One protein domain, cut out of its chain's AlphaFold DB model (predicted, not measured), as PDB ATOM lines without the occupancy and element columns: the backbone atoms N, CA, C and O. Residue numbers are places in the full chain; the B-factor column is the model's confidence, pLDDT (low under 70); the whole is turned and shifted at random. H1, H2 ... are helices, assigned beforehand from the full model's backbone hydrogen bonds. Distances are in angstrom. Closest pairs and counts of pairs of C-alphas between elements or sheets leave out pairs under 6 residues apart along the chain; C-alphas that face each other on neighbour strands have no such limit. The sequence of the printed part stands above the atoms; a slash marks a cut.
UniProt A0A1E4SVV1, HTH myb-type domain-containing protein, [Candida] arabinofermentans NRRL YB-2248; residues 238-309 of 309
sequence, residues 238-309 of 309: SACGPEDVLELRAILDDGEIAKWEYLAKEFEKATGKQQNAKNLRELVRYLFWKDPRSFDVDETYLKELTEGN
ATOM      1  N   SER A 238      23.509 -17.491 -15.187       60.34
ATOM      2  CA  SER A 238      24.359 -16.413 -14.721       60.34
ATOM      3  C   SER A 238      25.725 -17.053 -14.726       60.34
ATOM      4  O   SER A 238      26.027 -17.929 -13.915       60.34
ATOM      5  N   ALA A 239      26.439 -16.825 -15.819       67.38
ATOM      6  CA  ALA A 239      27.750 -17.385 -15.982       67.38
ATOM      7  C   ALA A 239      28.585 -16.721 -14.899       67.38
ATOM      8  O   ALA A 239      28.659 -15.500 -14.878       67.38
ATOM      9  N   CYS A 240      29.116 -17.536 -13.987       72.94
ATOM     10  CA  CYS A 240      29.921 -17.058 -12.879       72.94
ATOM     11  C   CYS A 240      31.166 -16.387 -13.463       72.94
ATOM     12  O   CYS A 240      32.020 -17.060 -14.066       72.94
ATOM     13  N   GLY A 241      31.197 -15.064 -13.398       78.94
ATOM     14  CA  GLY A 241      32.280 -14.256 -13.924       78.94
ATOM     15  C   GLY A 241      33.292 -13.857 -12.850       78.94
ATOM     16  O   GLY A 241      33.124 -14.164 -11.668       78.94
ATOM     17  N   PRO A 242      34.395 -13.200 -13.249       81.00
ATOM     18  CA  PRO A 242      35.386 -12.672 -12.310       81.00
ATOM     19  C   PRO A 242      34.782 -11.764 -11.226       81.00
ATOM     20  O   PRO A 242      35.239 -11.782 -10.087       81.00
ATOM     21  N   GLU A 243      33.757 -10.996 -11.569       83.88
ATOM     22  CA  GLU A 243      32.963 -10.148 -10.686       83.88
ATOM     23  C   GLU A 243      32.294 -10.941  -9.563       83.88
ATOM     24  O   GLU A 243      32.415 -10.553  -8.405       83.88
ATOM     25  N   ASP A 244      31.696 -12.095  -9.869       84.31
ATOM     26  CA  ASP A 244      31.045 -12.945  -8.869       84.31
ATOM     27  C   ASP A 244      32.074 -13.533  -7.896       84.31
ATOM     28  O   ASP A 244      31.809 -13.689  -6.705       84.31
ATOM     29  N   VAL A 245      33.280 -13.841  -8.387       87.00
ATOM     30  CA  VAL A 245      34.387 -14.332  -7.552       87.00
ATOM     31  C   VAL A 245      34.889 -13.244  -6.605       87.00
ATOM     32  O   VAL A 245      35.193 -13.537  -5.447       87.00
ATOM     33  N   LEU A 246      34.995 -12.001  -7.078       86.81
ATOM     34  CA  LEU A 246      35.390 -10.865  -6.245       86.81
ATOM     35  C   LEU A 246      34.316 -10.533  -5.204       86.81
ATOM     36  O   LEU A 246      34.652 -10.343  -4.037       86.81
ATOM     37  N   GLU A 247      33.046 -10.547  -5.601       88.38
ATOM     38  CA  GLU A 247      31.914 -10.333  -4.697       88.38
ATOM     39  C   GLU A 247      31.859 -11.422  -3.618       88.38
ATOM     40  O   GLU A 247      31.762 -11.131  -2.428       88.38
ATOM     41  N   LEU A 248      32.019 -12.692  -4.006       88.50
ATOM     42  CA  LEU A 248      32.049 -13.797  -3.054       88.50
ATOM     43  C   LEU A 248      33.201 -13.656  -2.052       88.50
ATOM     44  O   LEU A 248      33.019 -13.943  -0.869       88.50
ATOM     45  N   ARG A 249      34.378 -13.202  -2.497       90.25
ATOM     46  CA  ARG A 249      35.502 -12.915  -1.593       90.25
ATOM     47  C   ARG A 249      35.148 -11.825  -0.590       90.25
ATOM     48  O   ARG A 249      35.370 -12.040   0.595       90.25
ATOM     49  N   ALA A 250      34.559 -10.722  -1.050       88.62
ATOM     50  CA  ALA A 250      34.129  -9.633  -0.179       88.62
ATOM     51  C   ALA A 250      33.095 -10.106   0.860       88.62
ATOM     52  O   ALA A 250      33.251  -9.839   2.046       88.62
ATOM     53  N   ILE A 251      32.104 -10.904   0.449       92.00
ATOM     54  CA  ILE A 251      31.089 -11.461   1.360       92.00
ATOM     55  C   ILE A 251      31.721 -12.372   2.422       92.00
ATOM     56  O   ILE A 251      31.338 -12.326   3.593       92.00
ATOM     57  N   LEU A 252      32.676 -13.222   2.031       91.00
ATOM     58  CA  LEU A 252      33.382 -14.098   2.972       91.00
ATOM     59  C   LEU A 252      34.233 -13.291   3.957       91.00
ATOM     60  O   LEU A 252      34.268 -13.601   5.149       91.00
ATOM     61  N   ASP A 253      34.880 -12.244   3.456       90.50
ATOM     62  CA  ASP A 253      35.688 -11.314   4.227       90.50
ATOM     63  C   ASP A 253      34.848 -10.557   5.274       90.50
ATOM     64  O   ASP A 253      35.183 -10.566   6.466       90.50
ATOM     65  N   ASP A 254      33.708  -9.999   4.865       90.75
ATOM     66  CA  ASP A 254      32.749  -9.317   5.742       90.75
ATOM     67  C   ASP A 254      32.130 -10.270   6.772       90.75
ATOM     68  O   ASP A 254      32.005  -9.935   7.957       90.75
ATOM     69  N   GLY A 255      31.778 -11.487   6.345       91.44
ATOM     70  CA  GLY A 255      31.247 -12.526   7.225       91.44
ATOM     71  C   GLY A 255      32.238 -12.922   8.319       91.44
ATOM     72  O   GLY A 255      31.852 -13.091   9.482       91.44
ATOM     73  N   GLU A 256      33.526 -13.009   7.982       90.44
ATOM     74  CA  GLU A 256      34.574 -13.270   8.962       90.44
ATOM     75  C   GLU A 256      34.682 -12.116   9.967       90.44
ATOM     76  O   GLU A 256      34.719 -12.375  11.170       90.44
ATOM     77  N   ILE A 257      34.670 -10.852   9.524       90.31
ATOM     78  CA  ILE A 257      34.713  -9.687  10.431       90.31
ATOM     79  C   ILE A 257      33.526  -9.724  11.401       90.31
ATOM     80  O   ILE A 257      33.720  -9.694  12.623       90.31
ATOM     81  N   ALA A 258      32.310  -9.872  10.870       93.38
ATOM     82  CA  ALA A 258      31.081  -9.897  11.656       93.38
ATOM     83  C   ALA A 258      31.079 -11.026  12.702       93.38
ATOM     84  O   ALA A 258      30.639 -10.828  13.839       93.38
ATOM     85  N   LYS A 259      31.632 -12.198  12.359       94.06
ATOM     86  CA  LYS A 259      31.795 -13.321  13.294       94.06
ATOM     87  C   LYS A 259      32.622 -12.924  14.519       94.06
ATOM     88  O   LYS A 259      32.227 -13.220  15.646       94.06
ATOM     89  N   TRP A 260      33.754 -12.244  14.333       93.25
ATOM     90  CA  TRP A 260      34.614 -11.856  15.459       93.25
ATOM     91  C   TRP A 260      34.031 -10.725  16.297       93.25
ATOM     92  O   TRP A 260      34.209 -10.723  17.516       93.25
ATOM     93  N   GLU A 261      33.293  -9.805  15.681       94.69
ATOM     94  CA  GLU A 261      32.531  -8.797  16.421       94.69
ATOM     95  C   GLU A 261      31.439  -9.425  17.288       94.69
ATOM     96  O   GLU A 261      31.245  -9.020  18.437       94.69
ATOM     97  N   TYR A 262      30.738 -10.429  16.761       96.50
ATOM     98  CA  TYR A 262      29.747 -11.180  17.521       96.50
ATOM     99  C   TYR A 262      30.387 -11.903  18.712       96.50
ATOM    100  O   TYR A 262      29.940 -11.733  19.847       96.50
ATOM    101  N   LEU A 263      31.479 -12.642  18.485       94.94
ATOM    102  CA  LEU A 263      32.192 -13.348  19.553       94.94
ATOM    103  C   LEU A 263      32.705 -12.396  20.638       94.94
ATOM    104  O   LEU A 263      32.631 -12.730  21.816       94.94
ATOM    105  N   ALA A 264      33.183 -11.206  20.266       95.50
ATOM    106  CA  ALA A 264      33.594 -10.177  21.220       95.50
ATOM    107  C   ALA A 264      32.446  -9.750  22.144       95.50
ATOM    108  O   ALA A 264      32.622  -9.707  23.364       95.50
ATOM    109  N   LYS A 265      31.258  -9.511  21.576       96.75
ATOM    110  CA  LYS A 265      30.053  -9.154  22.338       96.75
ATOM    111  C   LYS A 265      29.601 -10.291  23.254       96.75
ATOM    112  O   LYS A 265      29.282 -10.047  24.414       96.75
ATOM    113  N   GLU A 266      29.588 -11.530  22.765       97.81
ATOM    114  CA  GLU A 266      29.204 -12.687  23.586       97.81
ATOM    115  C   GLU A 266      30.216 -12.964  24.705       97.81
ATOM    116  O   GLU A 266      29.831 -13.253  25.840       97.81
ATOM    117  N   PHE A 267      31.510 -12.801  24.430       95.94
ATOM    118  CA  PHE A 267      32.555 -12.929  25.439       95.94
ATOM    119  C   PHE A 267      32.420 -11.871  26.541       95.94
ATOM    120  O   PHE A 267      32.571 -12.186  27.726       95.94
ATOM    121  N   GLU A 268      32.098 -10.628  26.176       96.31
ATOM    122  CA  GLU A 268      31.813  -9.565  27.140       96.31
ATOM    123  C   GLU A 268      30.602  -9.917  28.010       96.31
ATOM    124  O   GLU A 268      30.697  -9.821  29.232       96.31
ATOM    125  N   LYS A 269      29.502 -10.400  27.418       97.19
ATOM    126  CA  LYS A 269      28.316 -10.832  28.178       97.19
ATOM    127  C   LYS A 269      28.639 -11.939  29.181       97.19
ATOM    128  O   LYS A 269      28.178 -11.887  30.316       97.19
ATOM    129  N   ALA A 270      29.430 -12.928  28.770       97.12
ATOM    130  CA  ALA A 270      29.755 -14.078  29.609       97.12
ATOM    131  C   ALA A 270      30.747 -13.745  30.736       97.12
ATOM    132  O   ALA A 270      30.690 -14.345  31.807       97.12
ATOM    133  N   THR A 271      31.679 -12.816  30.502       96.38
ATOM    134  CA  THR A 271      32.803 -12.565  31.423       96.38
ATOM    135  C   THR A 271      32.762 -11.208  32.124       96.38
ATOM    136  O   THR A 271      33.537 -10.986  33.055       96.38
ATOM    137  N   GLY A 272      31.918 -10.286  31.659       95.50
ATOM    138  CA  GLY A 272      31.908  -8.876  32.058       95.50
ATOM    139  C   GLY A 272      33.136  -8.083  31.591       95.50
ATOM    140  O   GLY A 272      33.315  -6.939  32.002       95.50
ATOM    141  N   LYS A 273      34.019  -8.676  30.774       94.31
ATOM    142  CA  LYS A 273      35.260  -8.038  30.314       94.31
ATOM    143  C   LYS A 273      35.092  -7.533  28.889       94.31
ATOM    144  O   LYS A 273      34.939  -8.325  27.964       94.31
ATOM    145  N   GLN A 274      35.237  -6.225  28.704       91.44
ATOM    146  CA  GLN A 274      35.278  -5.622  27.375       91.44
ATOM    147  C   GLN A 274      36.531  -6.072  26.624       91.44
ATOM    148  O   GLN A 274      37.661  -5.842  27.064       91.44
ATOM    149  N   GLN A 275      36.328  -6.724  25.484       90.38
ATOM    150  CA  GLN A 275      37.385  -7.110  24.558       90.38
ATOM    151  C   GLN A 275      36.972  -6.705  23.149       90.38
ATOM    152  O   GLN A 275      35.863  -6.985  22.714       90.38
ATOM    153  N   ASN A 276      37.878  -6.058  22.417       91.56
ATOM    154  CA  ASN A 276      37.694  -5.838  20.984       91.56
ATOM    155  C   ASN A 276      37.904  -7.175  20.245       91.56
ATOM    156  O   ASN A 276      38.759  -7.964  20.650       91.56
ATOM    157  N   ALA A 277      37.185  -7.400  19.142       90.00
ATOM    158  CA  ALA A 277      37.367  -8.514  18.207       90.00
ATOM    159  C   ALA A 277      38.847  -8.837  17.928       90.00
ATOM    160  O   ALA A 277      39.249 -10.000  17.984       90.00
ATOM    161  N   LYS A 278      39.683  -7.808  17.722       88.12
ATOM    162  CA  LYS A 278      41.133  -7.980  17.521       88.12
ATOM    163  C   LYS A 278      41.825  -8.630  18.727       88.12
ATOM    164  O   LYS A 278      42.605  -9.559  18.557       88.12
ATOM    165  N   ASN A 279      41.534  -8.166  19.939       88.94
ATOM    166  CA  ASN A 279      42.147  -8.695  21.159       88.94
ATOM    167  C   ASN A 279      41.614 -10.092  21.493       88.94
ATOM    168  O   ASN A 279      42.379 -10.947  21.935       88.94
ATOM    169  N   LEU A 280      40.325 -10.343  21.247       90.94
ATOM    170  CA  LEU A 280      39.730 -11.659  21.455       90.94
ATOM    171  C   LEU A 280      40.336 -12.700  20.508       90.94
ATOM    172  O   LEU A 280      40.675 -13.797  20.940       90.94
ATOM    173  N   ARG A 281      40.546 -12.345  19.239       88.62
ATOM    174  CA  ARG A 281      41.265 -13.188  18.276       88.62
ATOM    175  C   ARG A 281      42.675 -13.528  18.756       88.62
ATOM    176  O   ARG A 281      43.079 -14.685  18.713       88.62
ATOM    177  N   GLU A 282      43.408 -12.530  19.237       85.81
ATOM    178  CA  GLU A 282      44.755 -12.716  19.786       85.81
ATOM    179  C   GLU A 282      44.764 -13.624  21.019       85.81
ATOM    180  O   GLU A 282      45.649 -14.468  21.172       85.81
ATOM    181  N   LEU A 283      43.743 -13.505  21.868       89.19
ATOM    182  CA  LEU A 283      43.546 -14.397  23.001       89.19
ATOM    183  C   LEU A 283      43.274 -15.834  22.542       89.19
ATOM    184  O   LEU A 283      43.922 -16.749  23.040       89.19
ATOM    185  N   VAL A 284      42.366 -16.040  21.584       89.75
ATOM    186  CA  VAL A 284      42.076 -17.371  21.023       89.75
ATOM    187  C   VAL A 284      43.332 -17.980  20.406       89.75
ATOM    188  O   VAL A 284      43.652 -19.128  20.696       89.75
ATOM    189  N   ARG A 285      44.107 -17.196  19.646       86.38
ATOM    190  CA  ARG A 285      45.406 -17.625  19.116       86.38
ATOM    191  C   ARG A 285      46.357 -18.065  20.222       86.38
ATOM    192  O   ARG A 285      46.996 -19.105  20.107       86.38
ATOM    193  N   TYR A 286      46.476 -17.267  21.276       85.94
ATOM    194  CA  TYR A 286      47.336 -17.601  22.403       85.94
ATOM    195  C   TYR A 286      46.894 -18.901  23.089       85.94
ATOM    196  O   TYR A 286      47.740 -19.738  23.403       85.94
ATOM    197  N   LEU A 287      45.586 -19.087  23.294       88.00
ATOM    198  CA  LEU A 287      45.034 -20.320  23.858       88.00
ATOM    199  C   LEU A 287      45.343 -21.521  22.958       88.00
ATOM    200  O   LEU A 287      45.823 -22.535  23.458       88.00
ATOM    201  N   PHE A 288      45.170 -21.365  21.646       88.00
ATOM    202  CA  PHE A 288      45.496 -22.389  20.657       88.00
ATOM    203  C   PHE A 288      46.986 -22.758  20.665       88.00
ATOM    204  O   PHE A 288      47.337 -23.930  20.651       88.00
ATOM    205  N   TRP A 289      47.883 -21.775  20.756       85.12
ATOM    206  CA  TRP A 289      49.327 -22.020  20.869       85.12
ATOM    207  C   TRP A 289      49.738 -22.692  22.169       85.12
ATOM    208  O   TRP A 289      50.722 -23.428  22.194       85.12
ATOM    209  N   LYS A 290      49.024 -22.399  23.253       86.19
ATOM    210  CA  LYS A 290      49.313 -22.973  24.560       86.19
ATOM    211  C   LYS A 290      48.898 -24.440  24.627       86.19
ATOM    212  O   LYS A 290      49.633 -25.234  25.208       86.19
ATOM    213  N   ASP A 291      47.733 -24.768  24.075       87.62
ATOM    214  CA  ASP A 291      47.207 -26.128  24.057       87.62
ATOM    215  C   ASP A 291      46.283 -26.358  22.845       87.62
ATOM    216  O   ASP A 291      45.067 -26.165  22.948       87.62
ATOM    217  N   PRO A 292      46.824 -26.780  21.689       86.38
ATOM    218  CA  PRO A 292      46.020 -27.012  20.489       86.38
ATOM    219  C   PRO A 292      45.039 -28.181  20.651       86.38
ATOM    220  O   PRO A 292      43.993 -28.194  20.005       86.38
ATOM    221  N   ARG A 293      45.307 -29.117  21.574       87.06
ATOM    222  CA  ARG A 293      44.408 -30.245  21.860       87.06
ATOM    223  C   ARG A 293      43.088 -29.789  22.470       87.06
ATOM    224  O   ARG A 293      42.084 -30.459  22.287       87.06
ATOM    225  N   SER A 294      43.068 -28.635  23.144       88.38
ATOM    226  CA  SER A 294      41.822 -28.031  23.644       88.38
ATOM    227  C   SER A 294      40.877 -27.558  22.529       88.38
ATOM    228  O   SER A 294      39.716 -27.260  22.795       88.38
ATOM    229  N   PHE A 295      41.376 -27.505  21.292       86.62
ATOM    230  CA  PHE A 295      40.621 -27.218  20.073       86.62
ATOM    231  C   PHE A 295      40.478 -28.464  19.188       86.62
ATOM    232  O   PHE A 295      40.237 -28.325  17.992       86.62
ATOM    233  N   ASP A 296      40.690 -29.658  19.749       87.69
ATOM    234  CA  ASP A 296      40.668 -30.937  19.034       87.69
ATOM    235  C   ASP A 296      41.669 -31.006  17.860       87.69
ATOM    236  O   ASP A 296      41.488 -31.760  16.907       87.69
ATOM    237  N   VAL A 297      42.758 -30.224  17.929       84.12
ATOM    238  CA  VAL A 297      43.864 -30.281  16.964       84.12
ATOM    239  C   VAL A 297      45.021 -31.061  17.579       84.12
ATOM    240  O   VAL A 297      45.822 -30.530  18.354       84.12
ATOM    241  N   ASP A 298      45.107 -32.341  17.232       84.69
ATOM    242  CA  ASP A 298      46.152 -33.263  17.667       84.69
ATOM    243  C   ASP A 298      46.873 -33.933  16.473       84.69
ATOM    244  O   ASP A 298      46.723 -33.546  15.313       84.69
ATOM    245  N   GLU A 299      47.722 -34.923  16.754       81.38
ATOM    246  CA  GLU A 299      48.422 -35.690  15.711       81.38
ATOM    247  C   GLU A 299      47.456 -36.519  14.852       81.38
ATOM    248  O   GLU A 299      47.737 -36.758  13.676       81.38
ATOM    249  N   THR A 300      46.311 -36.918  15.411       84.12
ATOM    250  CA  THR A 300      45.241 -37.615  14.689       84.12
ATOM    251  C   THR A 300      44.651 -36.705  13.622       84.12
ATOM    252  O   THR A 300      44.578 -37.105  12.461       84.12
ATOM    253  N   TYR A 301      44.348 -35.454  13.976       80.81
ATOM    254  CA  TYR A 301      43.897 -34.437  13.025       80.81
ATOM    255  C   TYR A 301      44.907 -34.231  11.886       80.81
ATOM    256  O   TYR A 301      44.530 -34.149  10.719       80.81
ATOM    257  N   LEU A 302      46.211 -34.199  12.196       71.94
ATOM    258  CA  LEU A 302      47.250 -34.092  11.167       71.94
ATOM    259  C   LEU A 302      47.260 -35.309  10.233       71.94
ATOM    260  O   LEU A 302      47.397 -35.144   9.023       71.94
ATOM    261  N   LYS A 303      47.117 -36.509  10.797       80.62
ATOM    262  CA  LYS A 303      47.081 -37.763  10.043       80.62
ATOM    263  C   LYS A 303      45.871 -37.825   9.111       80.62
ATOM    264  O   LYS A 303      46.017 -38.205   7.956       80.62
ATOM    265  N   GLU A 304      44.701 -37.393   9.575       83.00
ATOM    266  CA  GLU A 304      43.507 -37.268   8.731       83.00
ATOM    267  C   GLU A 304      43.727 -36.278   7.582       83.00
ATOM    268  O   GLU A 304      43.339 -36.551   6.446       83.00
ATOM    269  N   LEU A 305      44.402 -35.156   7.847       75.81
ATOM    270  CA  LEU A 305      44.662 -34.134   6.833       75.81
ATOM    271  C   LEU A 305      45.630 -34.605   5.733       75.81
ATOM    272  O   LEU A 305      45.520 -34.163   4.588       75.81
ATOM    273  N   THR A 306      46.606 -35.452   6.077       75.50
ATOM    274  CA  THR A 306      47.662 -35.902   5.155       75.50
ATOM    275  C   THR A 306      47.360 -37.239   4.483       75.50
ATOM    276  O   THR A 306      47.735 -37.418   3.326       75.50
ATOM    277  N   GLU A 307      46.690 -38.162   5.174       78.50
ATOM    278  CA  GLU A 307      46.372 -39.509   4.676       78.50
ATOM    279  C   GLU A 307      44.937 -39.625   4.126       78.50
ATOM    280  O   GLU A 307      44.601 -40.629   3.504       78.50
ATOM    281  N   GLY A 308      44.089 -38.610   4.336       55.69
ATOM    282  CA  GLY A 308      42.681 -38.589   3.921       55.69
ATOM    283  C   GLY A 308      42.391 -38.133   2.483       55.69
ATOM    284  O   GLY A 308      41.230 -37.850   2.189       55.69
ATOM    285  N   ASN A 309      43.397 -38.050   1.600       46.66
ATOM    286  CA  ASN A 309      43.232 -37.742   0.167       46.66
ATOM    287  C   ASN A 309      43.634 -38.914  -0.733       46.66
ATOM    288  O   ASN A 309      44.812 -39.330  -0.664       46.66
TER     289      ASN A 309
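This is residues 238 to 309 of the 309 residues of the protein "HTH myb-type domain-containing protein" of [Candida] arabinofermentans NRRL YB-2248 (UniProt A0A1E4SVV1). An open, three-sided bracket of helices: the long helix H1 makes one side, H2 leads away from it nearly at a right angle, and beyond the short H3 the helix H4 makes the third side, running back the opposite way to H1 with an empty space between them. Residues 238 to 256, of which 242 to 256 belong to H1, stick out as a free arm at one end. The printed part has 72 residues with four named helices in the order H1, H2, H3, H4, no named strand, and the class is all helix. It is extended, with a radius of gyration of the C-alphas of 17.3 A, and flat, spanning 47 by 38 by 15 A.

H1, residues 242 to 271, is 43.8 A long, from C-alpha 242 at (35.386, -12.672, -12.310) to C-alpha 271 at (32.803, -12.565, 31.423). H2, residues 277 to 290, is 19.8 A long. H3, residues 292 to 295, is 5.4 A long. H4, residues 299 to 307, is 11.9 A long and ends with C-alpha 307 at (46.372, -39.509, 4.676).

H1 and H2 touch, with residues 260 to 264 of H1 and 277 to 281 of H2 alone; their closest C-alphas, of Ala 264 and Ala 277, are 5.1 A apart. Their lines are about perpendicular, at 80 degrees. H2 and H3 are close but not clearly touching, the closest C-alphas, of Phe 288 and Phe 295, being 6.9 A apart. H4 is apart from H1, H2 and H3, and H3 is apart from H1. In H1, H2 and H4 every O i to N i+4 pair is within hydrogen-bond range; H3 is too short for such a pair.

The C-alphas farthest apart, of Ala 239 and Gly 272, are 49.0 A apart. The printed part has no cut, and its three links between helices are tight. Residues 302 to 309, of which 302 to 307 belong to H4, stand free. The mean pLDDT of the printed part is 86.6; residues 238 to 239 and 308 to 309 are under 70.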